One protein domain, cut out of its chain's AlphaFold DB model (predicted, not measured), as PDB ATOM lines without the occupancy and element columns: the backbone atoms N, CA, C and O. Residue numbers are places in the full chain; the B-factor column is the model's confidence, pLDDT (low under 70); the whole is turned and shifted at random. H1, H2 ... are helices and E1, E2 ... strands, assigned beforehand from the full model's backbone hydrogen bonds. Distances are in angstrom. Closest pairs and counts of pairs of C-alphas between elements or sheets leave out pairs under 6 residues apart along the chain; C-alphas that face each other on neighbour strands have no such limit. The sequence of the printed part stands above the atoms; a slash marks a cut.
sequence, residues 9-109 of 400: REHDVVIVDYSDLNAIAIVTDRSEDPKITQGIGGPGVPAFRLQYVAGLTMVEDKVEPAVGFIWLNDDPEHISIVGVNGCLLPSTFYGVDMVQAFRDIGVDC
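What this domain is: This is residues 9 to 109 of the 400 residues of an uncharacterized protein of Bifidobacterium animalis subsp. lactis (strain AD011) (UniProt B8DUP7). One strongly twisted sheet of six strands is folded into an L by bends in its two longest strands, E2 and E3, and the short helix H1 lies over E3 near the corner. One limb holds the later part of E2, the first part of E3 and E5, with the loop of residues 32 to 46 at its far end; E1, E6, the first part of E2 and the E3 and E4 hairpin run along the other. The 101 printed residues hold six named strands and one named helix, in the order E1 E2 E3 E4 E5 E6 H1, a mostly strand class. The sheet is branched and its neighbour pairs are antiparallel. The whole is compact, with a radius of gyration of the C-alphas of 13.4 A and spans of 38 by 35 by 24 A.

Where its parts are: E3, residues 47 to 59, begins at C-alpha 47 (34.569, 20.674, 11.545), is 22.4 A long and bends by 106 degrees at residue 54. E2, residues 21 to 31, is 21.7 A long and bends by 91 degrees at residue 24. E1, residues 12 to 18, begins at C-alpha 12 (46.050, 24.418, 17.807) and is 18.2 A long. E4 is residues 62 to 65, 10.0 A; E5 is residues 69 to 73, 13.4 A; E6 is residues 79 to 84, 14.1 A. H1, residues 98 to 104, measures 9.7 A and ends at C-alpha 104 (45.463, 17.651, 33.962).

How they stand to each other: E1, E2, E3 and E4 form a meander, each strand the antiparallel neighbour of the one before. E3 has E2 on one side, with N 26 and O 51 2.9 A apart, within hydrogen-bond range. On its other side are E5, with N 50 and O 70 at 2.8 A, and E4, with N 57 and O 64 at 2.8 A. This pairing is staggered: E5 pairs with residues 47 to 51 of E3, and E4 with residues 56 to 59. E1 has E2 on one side, with N 16 and O 23 at 2.8 A, and the edge strand E6 on the other, with N 15 and O 80 at 2.8 A. E5 and E6 are apart. H1 is on the sheet, over E3, at a height over the sheet of 8.9 A; the closest C-alphas of the two are those of Val 53 and Ala 101, 6.2 A apart. H1 runs across the strands, at 71 degrees to E3 on the local plane, which is only just supported, by 6 C-alphas. In H1 every O i to N i+4 pair is within hydrogen-bond range.

The domain as a whole: The C-alphas farthest apart, of Pro 43 and Gly 95, are 39.6 A from each other. The printed part has no cut. The links E2 to E3, 15 residues, and E6 to H1, 13 residues, are long; in the latter, residues 92 to 93 pair with 96 to 97, antiparallel. The mean pLDDT of the printed part is 72.2, and 36 residues are under 70, among them 61 to 65 and 82 to 109.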
ATOM      1  N   ARG A   9      44.045  23.902  12.821       77.62
ATOM      2  CA  ARG A   9      44.682  22.593  12.662       77.62
ATOM      3  C   ARG A   9      44.649  21.827  13.978       77.62
ATOM      4  O   ARG A   9      44.497  22.415  15.044       77.62
ATOM      5  N   GLU A  10      44.820  20.513  13.894       78.31
ATOM      6  CA  GLU A  10      45.041  19.673  15.072       78.31
ATOM      7  C   GLU A  10      46.210  20.213  15.907       78.31
ATOM      8  O   GLU A  10      47.212  20.683  15.367       78.31
ATOM      9  N   HIS A  11      46.048  20.163  17.227       76.69
ATOM     10  CA  HIS A  11      46.942  20.713  18.247       76.69
ATOM     11  C   HIS A  11      47.032  22.246  18.323       76.69
ATOM     12  O   HIS A  11      47.820  22.763  19.124       76.69
ATOM     13  N   ASP A  12      46.218  22.985  17.565       71.44
ATOM     14  CA  ASP A  12      46.050  24.418  17.807       71.44
ATOM     15  C   ASP A  12      45.323  24.650  19.138       71.44
ATOM     16  O   ASP A  12      44.368  23.953  19.494       71.44
ATOM     17  N   VAL A  13      45.777  25.670  19.864       75.50
ATOM     18  CA  VAL A  13      45.113  26.183  21.059       75.50
ATOM     19  C   VAL A  13      44.289  27.386  20.653       75.50
ATOM     20  O   VAL A  13      44.800  28.337  20.046       75.50
ATOM     21  N   VAL A  14      43.011  27.349  21.002       78.19
ATOM     22  CA  VAL A  14      42.036  28.329  20.548       78.19
ATOM     23  C   VAL A  14      41.217  28.877  21.702       78.19
ATOM     24  O   VAL A  14      40.889  28.163  22.648       78.19
ATOM     25  N   ILE A  15      40.885  30.159  21.614       79.12
ATOM     26  CA  ILE A  15      39.853  30.784  22.436       79.12
ATOM     27  C   ILE A  15      38.574  30.790  21.612       79.12
ATOM     28  O   ILE A  15      38.573  31.243  20.468       79.12
ATOM     29  N   VAL A  16      37.513  30.275  22.210       80.06
ATOM     30  CA  VAL A  16      36.156  30.235  21.682       80.06
ATOM     31  C   VAL A  16      35.337  31.268  22.445       80.06
ATOM     32  O   VAL A  16      35.306  31.216  23.673       80.06
ATOM     33  N   ASP A  17      34.702  32.188  21.728       79.06
ATOM     34  CA  ASP A  17      33.921  33.298  22.278       79.06
ATOM     35  C   ASP A  17      32.575  33.431  21.544       79.06
ATOM     36  O   ASP A  17      32.383  34.260  20.650       79.06
ATOM     37  N   TYR A  18      31.631  32.567  21.915       76.19
ATOM     38  CA  TYR A  18      30.217  32.672  21.561       76.19
ATOM     39  C   TYR A  18      29.422  33.296  22.716       76.19
ATOM     40  O   TYR A  18      29.849  33.311  23.870       76.19
ATOM     41  N   SER A  19      28.216  33.792  22.428       71.25
ATOM     42  CA  SER A  19      27.344  34.448  23.419       71.25
ATOM     43  C   SER A  19      27.014  33.595  24.652       71.25
ATOM     44  O   SER A  19      26.676  34.130  25.704       71.25
ATOM     45  N   ASP A  20      27.083  32.279  24.502       74.06
ATOM     46  CA  ASP A  20      26.748  31.236  25.466       74.06
ATOM     47  C   ASP A  20      27.959  30.361  25.840       74.06
ATOM     48  O   ASP A  20      27.823  29.416  26.618       74.06
ATOM     49  N   LEU A  21      29.153  30.665  25.319       75.62
ATOM     50  CA  LEU A  21      30.362  29.876  25.536       75.62
ATOM     51  C   LEU A  21      31.608  30.753  25.428       75.62
ATOM     52  O   LEU A  21      31.935  31.237  24.351       75.62
ATOM     53  N   ASN A  22      32.362  30.855  26.518       75.00
ATOM     54  CA  ASN A  22      33.679  31.474  26.509       75.00
ATOM     55  C   ASN A  22      34.701  30.518  27.131       75.00
ATOM     56  O   ASN A  22      34.709  30.297  28.346       75.00
ATOM     57  N   ALA A  23      35.534  29.910  26.290       75.75
ATOM     58  CA  ALA A  23      36.438  28.848  26.707       75.75
ATOM     59  C   ALA A  23      37.750  28.851  25.926       75.75
ATOM     60  O   ALA A  23      37.792  29.192  24.750       75.75
ATOM     61  N   ILE A  24      38.818  28.405  26.577       78.00
ATOM     62  CA  ILE A  24      40.058  28.003  25.927       78.00
ATOM     63  C   ILE A  24      40.047  26.486  25.731       78.00
ATOM     64  O   ILE A  24      39.720  25.715  26.640       78.00
ATOM     65  N   ALA A  25      40.367  26.064  24.515       79.88
ATOM     66  CA  ALA A  25      40.252  24.687  24.072       79.88
ATOM     67  C   ALA A  25      41.408  24.292  23.149       79.88
ATOM     68  O   ALA A  25      42.115  25.141  22.602       79.88
ATOM     69  N   ILE A  26      41.579  22.987  22.960       81.38
ATOM     70  CA  ILE A  26      42.571  22.405  22.054       81.38
ATOM     71  C   ILE A  26      41.851  21.684  20.940       81.38
ATOM     72  O   ILE A  26      40.938  20.898  21.190       81.38
ATOM     73  N   VAL A  27      42.308  21.897  19.714       82.44
ATOM     74  CA  VAL A  27      41.843  21.121  18.574       82.44
ATOM     75  C   VAL A  27      42.458  19.723  18.637       82.44
ATOM     76  O   VAL A  27      43.666  19.550  18.510       82.44
ATOM     77  N   THR A  28      41.620  18.719  18.845       81.31
ATOM     78  CA  THR A  28      42.021  17.309  18.981       81.31
ATOM     79  C   THR A  28      41.836  16.488  17.712       81.31
ATOM     80  O   THR A  28      42.490  15.462  17.568       81.31
ATOM     81  N   ASP A  29      40.932  16.899  16.822       81.31
ATOM     82  CA  ASP A  29      40.549  16.118  15.644       81.31
ATOM     83  C   ASP A  29      39.921  17.027  14.574       81.31
ATOM     84  O   ASP A  29      39.416  18.114  14.888       81.31
ATOM     85  N   ARG A  30      39.904  16.567  13.322       88.25
ATOM     86  CA  ARG A  30      39.270  17.230  12.177       88.25
ATOM     87  C   ARG A  30      38.462  16.217  11.370       88.25
ATOM     88  O   ARG A  30      38.980  15.197  10.933       88.25
ATOM     89  N   SER A  31      37.205  16.540  11.065       79.56
ATOM     90  CA  SER A  31      36.356  15.676  10.239       79.56
ATOM     91  C   SER A  31      35.396  16.459   9.347       79.56
ATOM     92  O   SER A  31      34.878  17.511   9.713       79.56
ATOM     93  N   GLU A  32      35.152  15.917   8.157       86.12
ATOM     94  CA  GLU A  32      34.157  16.393   7.185       86.12
ATOM     95  C   GLU A  32      32.920  15.471   7.148       86.12
ATOM     96  O   GLU A  32      32.000  15.689   6.362       86.12
ATOM     97  N   ASP A  33      32.879  14.427   7.991       81.88
ATOM     98  CA  ASP A  33      31.739  13.512   8.066       81.88
ATOM     99  C   ASP A  33      30.644  14.089   8.988       81.88
ATOM    100  O   ASP A  33      30.848  14.175  10.208       81.88
ATOM    101  N   PRO A  34      29.451  14.432   8.464       83.56
ATOM    102  CA  PRO A  34      28.340  14.936   9.272       83.56
ATOM    103  C   PRO A  34      27.888  13.945  10.352       83.56
ATOM    104  O   PRO A  34      27.342  14.360  11.372       83.56
ATOM    105  N   LYS A  35      28.115  12.634  10.185       84.25
ATOM    106  CA  LYS A  35      27.742  11.636  11.203       84.25
ATOM    107  C   LYS A  35      28.636  11.694  12.435       84.25
ATOM    108  O   LYS A  35      28.160  11.451  13.539       84.25
ATOM    109  N   ILE A  36      29.918  12.001  12.245       83.12
ATOM    110  CA  ILE A  36      30.910  12.086  13.326       83.12
ATOM    111  C   ILE A  36      30.819  13.452  14.013       83.12
ATOM    112  O   ILE A  36      30.903  13.552  15.234       83.12
ATOM    113  N   THR A  37      30.588  14.494  13.219       81.88
ATOM    114  CA  THR A  37      30.599  15.903  13.637       81.88
ATOM    115  C   THR A  37      29.234  16.413  14.108       81.88
ATOM    116  O   THR A  37      29.047  17.616  14.250       81.88
ATOM    117  N   GLN A  38      28.260  15.520  14.320       82.75
ATOM    118  CA  GLN A  38      26.886  15.868  14.722       82.75
ATOM    119  C   GLN A  38      26.188  16.855  13.762       82.75
ATOM    120  O   GLN A  38      25.340  17.645  14.166       82.75
ATOM    121  N   GLY A  39      26.527  16.789  12.473       81.75
ATOM    122  CA  GLY A  39      25.954  17.618  11.412       81.75
ATOM    123  C   GLY A  39      26.654  18.958  11.187       81.75
ATOM    124  O   GLY A  39      26.169  19.742  10.376       81.75
ATOM    125  N   ILE A  40      27.767  19.224  11.877       82.88
ATOM    126  CA  ILE A  40      28.503  20.493  11.778       82.88
ATOM    127  C   ILE A  40      29.436  20.503  10.564       82.88
ATOM    128  O   ILE A  40      29.477  21.486   9.825       82.88
ATOM    129  N   GLY A  41      30.151  19.397  10.347       80.69
ATOM    130  CA  GLY A  41      31.014  19.198   9.189       80.69
ATOM    131  C   GLY A  41      30.248  18.629   7.997       80.69
ATOM    132  O   GLY A  41      29.231  17.948   8.145       80.69
ATOM    133  N   GLY A  42      30.759  18.887   6.797       81.94
ATOM    134  CA  GLY A  42      30.199  18.381   5.551       81.94
ATOM    135  C   GLY A  42      31.216  18.370   4.412       81.94
ATOM    136  O   GLY A  42      32.370  18.754   4.603       81.94
ATOM    137  N   PRO A  43      30.809  17.954   3.199       76.25
ATOM    138  CA  PRO A  43      31.709  17.879   2.051       76.25
ATOM    139  C   PRO A  43      32.361  19.239   1.755       76.25
ATOM    140  O   PRO A  43      31.674  20.180   1.361       76.25
ATOM    141  N   GLY A  44      33.681  19.340   1.946       77.62
ATOM    142  CA  GLY A  44      34.435  20.584   1.757       77.62
ATOM    143  C   GLY A  44      34.315  21.607   2.895       77.62
ATOM    144  O   GLY A  44      34.876  22.693   2.777       77.62
ATOM    145  N   VAL A  45      33.619  21.271   3.988       84.19
ATOM    146  CA  VAL A  45      33.474  22.105   5.190       84.19
ATOM    147  C   VAL A  45      33.926  21.289   6.406       84.19
ATOM    148  O   VAL A  45      33.131  20.531   6.969       84.19
ATOM    149  N   PRO A  46      35.210  21.377   6.796       82.81
ATOM    150  CA  PRO A  46      35.720  20.632   7.936       82.81
ATOM    151  C   PRO A  46      35.228  21.230   9.253       82.81
ATOM    152  O   PRO A  46      35.346  22.433   9.480       82.81
ATOM    153  N   ALA A  47      34.754  20.358  10.141       87.56
ATOM    154  CA  ALA A  47      34.569  20.674  11.545       87.56
ATOM    155  C   ALA A  47      35.773  20.176  12.349       87.56
ATOM    156  O   ALA A  47      36.437  19.197  11.994       87.56
ATOM    157  N   PHE A  48      36.027  20.847  13.460       89.25
ATOM    158  CA  PHE A  48      37.133  20.585  14.364       89.25
ATOM    159  C   PHE A  48      36.581  20.145  15.711       89.25
ATOM    160  O   PHE A  48      35.591  20.703  16.186       89.25
ATOM    161  N   ARG A  49      37.203  19.143  16.331       87.94
ATOM    162  CA  ARG A  49      36.847  18.690  17.676       87.94
ATOM    163  C   ARG A  49      37.689  19.428  18.699       87.94
ATOM    164  O   ARG A  49      38.891  19.193  18.796       87.94
ATOM    165  N   LEU A  50      37.058  20.286  19.483       88.38
ATOM    166  CA  LEU A  50      37.698  21.093  20.506       88.38
ATOM    167  C   LEU A  50      37.483  20.443  21.872       88.38
ATOM    168  O   LEU A  50      36.342  20.243  22.283       88.38
ATOM    169  N   GLN A  51      38.564  20.123  22.577       83.56
ATOM    170  CA  GLN A  51      38.523  19.699  23.973       83.56
ATOM    171  C   GLN A  51      38.724  20.915  24.872       83.56
ATOM    172  O   GLN A  51      39.730  21.618  24.745       83.56
ATOM    173  N   TYR A  52      37.771  21.170  25.766       80.50
ATOM    174  CA  TYR A  52      37.848  22.302  26.680       80.50
ATOM    175  C   TYR A  52      38.937  22.082  27.725       80.50
ATOM    176  O   TYR A  52      39.035  21.005  28.315       80.50
ATOM    177  N   VAL A  53      39.733  23.125  27.951       73.69
ATOM    178  CA  VAL A  53      40.753  23.161  29.004       73.69
ATOM    179  C   VAL A  53      40.247  23.980  30.187       73.69
ATOM    180  O   VAL A  53      40.313  23.540  31.327       73.69
ATOM    181  N   ALA A  54      39.704  25.167  29.911       65.31
ATOM    182  CA  ALA A  54      39.074  26.020  30.910       65.31
ATOM    183  C   ALA A  54      38.048  26.932  30.234       65.31
ATOM    184  O   ALA A  54      38.251  27.381  29.109       65.31
ATOM    185  N   GLY A  55      36.950  27.249  30.909       74.00
ATOM    186  CA  GLY A  55      35.940  28.132  30.342       74.00
ATOM    187  C   GLY A  55      34.602  28.034  31.038       74.00
ATOM    188  O   GLY A  55      34.412  27.232  31.952       74.00
ATOM    189  N   LEU A  56      33.672  28.856  30.575       69.12
ATOM    190  CA  LEU A  56      32.309  28.933  31.067       69.12
ATOM    191  C   LEU A  56      31.342  28.760  29.899       69.12
ATOM    192  O   LEU A  56      31.582  29.259  28.800       69.12
ATOM    193  N   THR A  57      30.236  28.077  30.153       73.38
ATOM    194  CA  THR A  57      29.128  27.910  29.219       73.38
ATOM    195  C   THR A  57      27.802  28.215  29.911       73.38
ATOM    196  O   THR A  57      27.684  28.109  31.133       73.38
ATOM    197  N   MET A  58      26.814  28.646  29.137       69.75
ATOM    198  CA  MET A  58      25.457  28.914  29.594       69.75
ATOM    199  C   MET A  58      24.552  27.737  29.235       69.75
ATOM    200  O   MET A  58      24.257  27.510  28.065       69.75
ATOM    201  N   VAL A  59      24.061  27.021  30.246       71.81
ATOM    202  CA  VAL A  59      23.108  25.915  30.089       71.81
ATOM    203  C   VAL A  59      21.851  26.248  30.884       71.81
ATOM    204  O   VAL A  59      21.926  26.479  32.087       71.81
ATOM    205  N   GLU A  60      20.692  26.314  30.219       75.75
ATOM    206  CA  GLU A  60      19.392  26.598  30.862       75.75
ATOM    207  C   GLU A  60      19.427  27.819  31.815       75.75
ATOM    208  O   GLU A  60      18.997  27.751  32.969       75.75
ATOM    209  N   ASP A  61      19.984  28.940  31.338       68.56
ATOM    210  CA  ASP A  61      20.164  30.199  32.084       68.56
ATOM    211  C   ASP A  61      21.093  30.119  33.315       68.56
ATOM    212  O   ASP A  61      21.101  31.019  34.165       68.56
ATOM    213  N   LYS A  62      21.915  29.070  33.417       59.09
ATOM    214  CA  LYS A  62      22.953  28.922  34.445       59.09
ATOM    215  C   LYS A  62      24.343  28.928  33.824       59.09
ATOM    216  O   LYS A  62      24.573  28.310  32.792       59.09
ATOM    217  N   VAL A  63      25.269  29.606  34.500       67.25
ATOM    218  CA  VAL A  63      26.697  29.568  34.167       67.25
ATOM    219  C   VAL A  63      27.290  28.295  34.759       67.25
ATOM    220  O   VAL A  63      27.290  28.121  35.981       67.25
ATOM    221  N   GLU A  64      27.816  27.433  33.901       65.75
ATOM    222  CA  GLU A  64      28.481  26.182  34.258       65.75
ATOM    223  C   GLU A  64      29.898  26.148  33.657       65.75
ATOM    224  O   GLU A  64      30.168  26.841  32.674       65.75
ATOM    225  N   PRO A  65      30.847  25.395  34.241       65.38
ATOM    226  CA  PRO A  65      32.160  25.218  33.632       65.38
ATOM    227  C   PRO A  65      32.037  24.478  32.293       65.38
ATOM    228  O   PRO A  65      31.322  23.483  32.182       65.38
ATOM    229  N   ALA A  66      32.761  24.946  31.276       70.19
ATOM    230  CA  ALA A  66      32.853  24.258  29.994       70.19
ATOM    231  C   ALA A  66      33.727  23.004  30.159       70.19
ATOM    232  O   ALA A  66      34.940  23.103  30.344       70.19
ATOM    233  N   VAL A  67      33.105  21.823  30.120       75.12
ATOM    234  CA  VAL A  67      33.770  20.529  30.326       75.12
ATOM    235  C   VAL A  67      33.493  19.609  29.140       75.12
ATOM    236  O   VAL A  67      32.407  19.623  28.562       75.12
ATOM    237  N   GLY A  68      34.472  18.779  28.781       78.62
ATOM    238  CA  GLY A  68      34.339  17.787  27.716       78.62
ATOM    239  C   GLY A  68      34.832  18.300  26.366       78.62
ATOM    240  O   GLY A  68      35.866  18.962  26.288       78.62
ATOM    241  N   PHE A  69      34.131  17.937  25.292       85.25
ATOM    242  CA  PHE A  69      34.503  18.318  23.932       85.25
ATOM    243  C   PHE A  69      33.289  18.746  23.109       85.25
ATOM    244  O   PHE A  69      32.177  18.273  23.338       85.25
ATOM    245  N   ILE A  70      33.535  19.580  22.103       86.00
ATOM    246  CA  ILE A  70      32.537  20.047  21.139       86.00
ATOM    247  C   ILE A  70      33.091  19.948  19.717       86.00
ATOM    248  O   ILE A  70      34.302  20.006  19.515       86.00
ATOM    249  N   TRP A  71      32.219  19.804  18.723       87.75
ATOM    250  CA  TRP A  71      32.583  20.019  17.323       87.75
ATOM    251  C   TRP A  71      32.210  21.447  16.928       87.75
ATOM    252  O   TRP A  71      31.097  21.872  17.210       87.75
ATOM    253  N   LEU A  72      33.113  22.191  16.295       86.62
ATOM    254  CA  LEU A  72      32.843  23.542  15.796       86.62
ATOM    255  C   LEU A  72      33.492  23.749  14.427       86.62
ATOM    256  O   LEU A  72      34.508  23.131  14.105       86.62
ATOM    257  N   ASN A  73      32.898  24.625  13.622       87.12
ATOM    258  CA  ASN A  73      33.508  25.083  12.377       87.12
ATOM    259  C   ASN A  73      34.584  26.127  12.665       87.12
ATOM    260  O   ASN A  73      34.576  26.757  13.721       87.12
ATOM    261  N   ASP A  74      35.504  26.320  11.720       82.38
ATOM    262  CA  ASP A  74      36.460  27.418  11.821       82.38
ATOM    263  C   ASP A  74      35.803  28.753  11.495       82.38
ATOM    264  O   ASP A  74      35.734  29.173  10.341       82.38
ATOM    265  N   ASP A  75      35.287  29.379  12.546       80.31
ATOM    266  CA  ASP A  75      34.655  30.683  12.503       80.31
ATOM    267  C   ASP A  75      35.631  31.758  13.012       80.31
ATOM    268  O   ASP A  75      35.918  31.816  14.211       80.31
ATOM    269  N   PRO A  76      36.183  32.611  12.135       72.00
ATOM    270  CA  PRO A  76      37.134  33.641  12.533       72.00
ATOM    271  C   PRO A  76      36.521  34.769  13.372       72.00
ATOM    272  O   PRO A  76      37.289  35.514  13.978       72.00
ATOM    273  N   GLU A  77      35.191  34.907  13.431       73.06
ATOM    274  CA  GLU A  77      34.534  35.914  14.277       73.06
ATOM    275  C   GLU A  77      34.486  35.484  15.748       73.06
ATOM    276  O   GLU A  77      34.606  36.318  16.644       73.06
ATOM    277  N   HIS A  78      34.357  34.178  15.987       73.00
ATOM    278  CA  HIS A  78      34.135  33.606  17.317       73.00
ATOM    279  C   HIS A  78      35.296  32.749  17.825       73.00
ATOM    280  O   HIS A  78      35.325  32.381  18.998       73.00
ATOM    281  N   ILE A  79      36.263  32.418  16.969       75.06
ATOM    282  CA  ILE A  79      37.396  31.565  17.320       75.06
ATOM    283  C   ILE A  79      38.700  32.304  17.036       75.06
ATOM    284  O   ILE A  79      38.940  32.823  15.947       75.06
ATOM    285  N   SER A  80      39.586  32.324  18.027       73.81
ATOM    286  CA  SER A  80      40.916  32.928  17.937       73.81
ATOM    287  C   SER A  80      41.994  31.887  18.209       73.81
ATOM    288  O   SER A  80      42.019  31.299  19.287       73.81
ATOM    289  N   ILE A  81      42.920  31.676  17.265       72.31
ATOM    290  CA  ILE A  81      44.109  30.838  17.504       72.31
ATOM    291  C   ILE A  81      45.104  31.647  18.330       72.31
ATOM    292  O   ILE A  81      45.636  32.650  17.856       72.31
ATOM    293  N   VAL A  82      45.364  31.194  19.552       66.56
ATOM    294  CA  VAL A  82      46.289  31.842  20.496       66.56
ATOM    295  C   VAL A  82      47.639  31.143  20.574       66.56
ATOM    296  O   VAL A  82      48.614  31.752  21.010       66.56
ATOM    297  N   GLY A  83      47.724  29.899  20.107       63.81
ATOM    298  CA  GLY A  83      48.980  29.170  20.086       63.81
ATOM    299  C   GLY A  83      48.877  27.800  19.441       63.81
ATOM    300  O   GLY A  83      47.844  27.404  18.908       63.81
ATOM    301  N   VAL A  84      49.989  27.084  19.512       58.97
ATOM    302  CA  VAL A  84      50.107  25.659  19.200       58.97
ATOM    303  C   VAL A  84      50.585  24.991  20.479       58.97
ATOM    304  O   VAL A  84      51.336  25.616  21.239       58.97
ATOM    305  N   ASN A  85      50.117  23.770  20.728       53.44
ATOM    306  CA  ASN A  85      50.443  22.990  21.917       53.44
ATOM    307  C   ASN A  85      51.917  23.173  22.353       53.44
ATOM    308  O   ASN A  85      52.833  22.907  21.576       53.44
ATOM    309  N   GLY A  86      52.128  23.689  23.569       46.06
ATOM    310  CA  GLY A  86      53.449  23.877  24.182       46.06
ATOM    311  C   GLY A  86      54.238  25.157  23.850       46.06
ATOM    312  O   GLY A  86      55.239  25.402  24.517       46.06
ATOM    313  N   CYS A  87      53.827  26.007  22.897       39.69
ATOM    314  CA  CYS A  87      54.673  27.140  22.456       39.69
ATOM    315  C   CYS A  87      54.181  28.539  22.875       39.69
ATOM    316  O   CYS A  87      54.999  29.422  23.130       39.69
ATOM    317  N   LEU A  88      52.865  28.769  22.948       47.78
ATOM    318  CA  LEU A  88      52.269  30.083  23.245       47.78
ATOM    319  C   LEU A  88      50.945  29.897  24.000       47.78
ATOM    320  O   LEU A  88      49.886  29.775  23.392       47.78
ATOM    321  N   LEU A  89      51.007  29.845  25.331       54.59
ATOM    322  CA  LEU A  89      49.830  29.732  26.195       54.59
ATOM    323  C   LEU A  89      49.676  30.989  27.060       54.59
ATOM    324  O   LEU A  89      50.676  31.486  27.590       54.59
ATOM    325  N   PRO A  90      48.451  31.510  27.254       54.81
ATOM    326  CA  PRO A  90      48.219  32.492  28.304       54.81
ATOM    327  C   PRO A  90      48.539  31.854  29.661       54.81
ATOM    328  O   PRO A  90      48.112  30.738  29.933       54.81
ATOM    329  N   SER A  91      49.277  32.555  30.530       55.28
ATOM    330  CA  SER A  91      49.655  32.030  31.855       55.28
ATOM    331  C   SER A  91      48.448  31.731  32.742       55.28
ATOM    332  O   SER A  91      48.509  30.856  33.596       55.28
ATOM    333  N   THR A  92      47.356  32.471  32.548       54.78
ATOM    334  CA  THR A  92      46.122  32.315  33.314       54.78
ATOM    335  C   THR A  92      44.908  32.622  32.450       54.78
ATOM    336  O   THR A  92      44.929  33.613  31.715       54.78
ATOM    337  N   PHE A  93      43.829  31.857  32.605       54.75
ATOM    338  CA  PHE A  93      42.530  32.121  31.980       54.75
ATOM    339  C   PHE A  93      41.428  31.965  33.034       54.75
ATOM    340  O   PHE A  93      41.383  30.954  33.724       54.75
ATOM    341  N   TYR A  94      40.602  32.997  33.251       58.12
ATOM    342  CA  TYR A  94      39.655  33.068  34.385       58.12
ATOM    343  C   TYR A  94      40.267  32.744  35.767       58.12
ATOM    344  O   TYR A  94      39.592  32.233  36.654       58.12
ATOM    345  N   GLY A  95      41.554  33.048  35.968       51.66
ATOM    346  CA  GLY A  95      42.271  32.747  37.215       51.66
ATOM    347  C   GLY A  95      42.772  31.303  37.342       51.66
ATOM    348  O   GLY A  95      43.458  31.002  38.314       51.66
ATOM    349  N   VAL A  96      42.494  30.439  36.361       54.81
ATOM    350  CA  VAL A  96      43.057  29.087  36.261       54.81
ATOM    351  C   VAL A  96      44.470  29.172  35.697       54.81
ATOM    352  O   VAL A  96      44.679  29.836  34.679       54.81
ATOM    353  N   ASP A  97      45.433  28.514  36.346       62.22
ATOM    354  CA  ASP A  97      46.775  28.310  35.794       62.22
ATOM    355  C   ASP A  97      46.677  27.348  34.613       62.22
ATOM    356  O   ASP A  97      46.375  26.162  34.771       62.22
ATOM    357  N   MET A  98      46.918  27.876  33.416       62.12
ATOM    358  CA  MET A  98      46.769  27.081  32.209       62.12
ATOM    359  C   MET A  98      47.809  25.969  32.148       62.12
ATOM    360  O   MET A  98      47.466  24.868  31.745       62.12
ATOM    361  N   VAL A  99      49.043  26.192  32.605       63.94
ATOM    362  CA  VAL A  99      50.094  25.163  32.536       63.94
ATOM    363  C   VAL A  99      49.656  23.901  33.279       63.94
ATOM    364  O   VAL A  99      49.817  22.792  32.769       63.94
ATOM    365  N   GLN A 100      49.037  24.075  34.447       61.81
ATOM    366  CA  GLN A 100      48.483  22.964  35.210       61.81
ATOM    367  C   GLN A 100      47.221  22.383  34.550       61.81
ATOM    368  O   GLN A 100      47.127  21.170  34.399       61.81
ATOM    369  N   ALA A 101      46.296  23.224  34.080       62.66
ATOM    370  CA  ALA A 101      45.050  22.763  33.464       62.66
ATOM    371  C   ALA A 101      45.272  21.929  32.188       62.66
ATOM    372  O   ALA A 101      44.563  20.953  31.953       62.66
ATOM    373  N   PHE A 102      46.273  22.276  31.375       66.62
ATOM    374  CA  PHE A 102      46.658  21.479  30.210       66.62
ATOM    375  C   PHE A 102      47.277  20.128  30.611       66.62
ATOM    376  O   PHE A 102      46.967  19.105  30.000       66.62
ATOM    377  N   ARG A 103      48.099  20.104  31.668       66.06
ATOM    378  CA  ARG A 103      48.670  18.862  32.210       66.06
ATOM    379  C   ARG A 103      47.577  17.915  32.717       66.06
ATOM    380  O   ARG A 103      47.643  16.716  32.457       66.06
ATOM    381  N   ASP A 104      46.553  18.446  33.381       64.75
ATOM    382  CA  ASP A 104      45.463  17.651  33.962       64.75
ATOM    383  C   ASP A 104      44.607  16.934  32.901       64.75
ATOM    384  O   ASP A 104      44.089  15.844  33.147       64.75
ATOM    385  N   ILE A 105      44.506  17.488  31.688       60.66
ATOM    386  CA  ILE A 105      43.811  16.852  30.553       60.66
ATOM    387  C   ILE A 105      44.710  15.910  29.735       60.66
ATOM    388  O   ILE A 105      44.313  15.460  28.658       60.66
ATOM    389  N   GLY A 106      45.908  15.592  30.240       54.78
ATOM    390  CA  GLY A 106      46.862  14.688  29.594       54.78
ATOM    391  C   GLY A 106      47.541  15.289  28.366       54.78
ATOM    392  O   GLY A 106      48.115  14.557  27.559       54.78
ATOM    393  N   VAL A 107      47.466  16.611  28.204       54.75
ATOM    394  CA  VAL A 107      48.223  17.325  27.186       54.75
ATOM    395  C   VAL A 107      49.515  17.776  27.832       54.75
ATOM    396  O   VAL A 107      49.535  18.729  28.613       54.75
ATOM    397  N   ASP A 108      50.601  17.084  27.496       46.28
ATOM    398  CA  ASP A 108      51.935  17.509  27.891       46.28
ATOM    399  C   ASP A 108      52.248  18.841  27.208       46.28
ATOM    400  O   ASP A 108      52.756  18.919  26.087       46.28
ATOM    401  N   CYS A 109      51.925  19.928  27.903       43.62
ATOM    402  CA  CYS A 109      52.607  21.195  27.728       43.62
ATOM    403  C   CYS A 109      53.997  20.971  28.283       43.62
ATOM    404  O   CYS A 109      54.230  21.277  29.450       43.62
TER     405      CYS A 109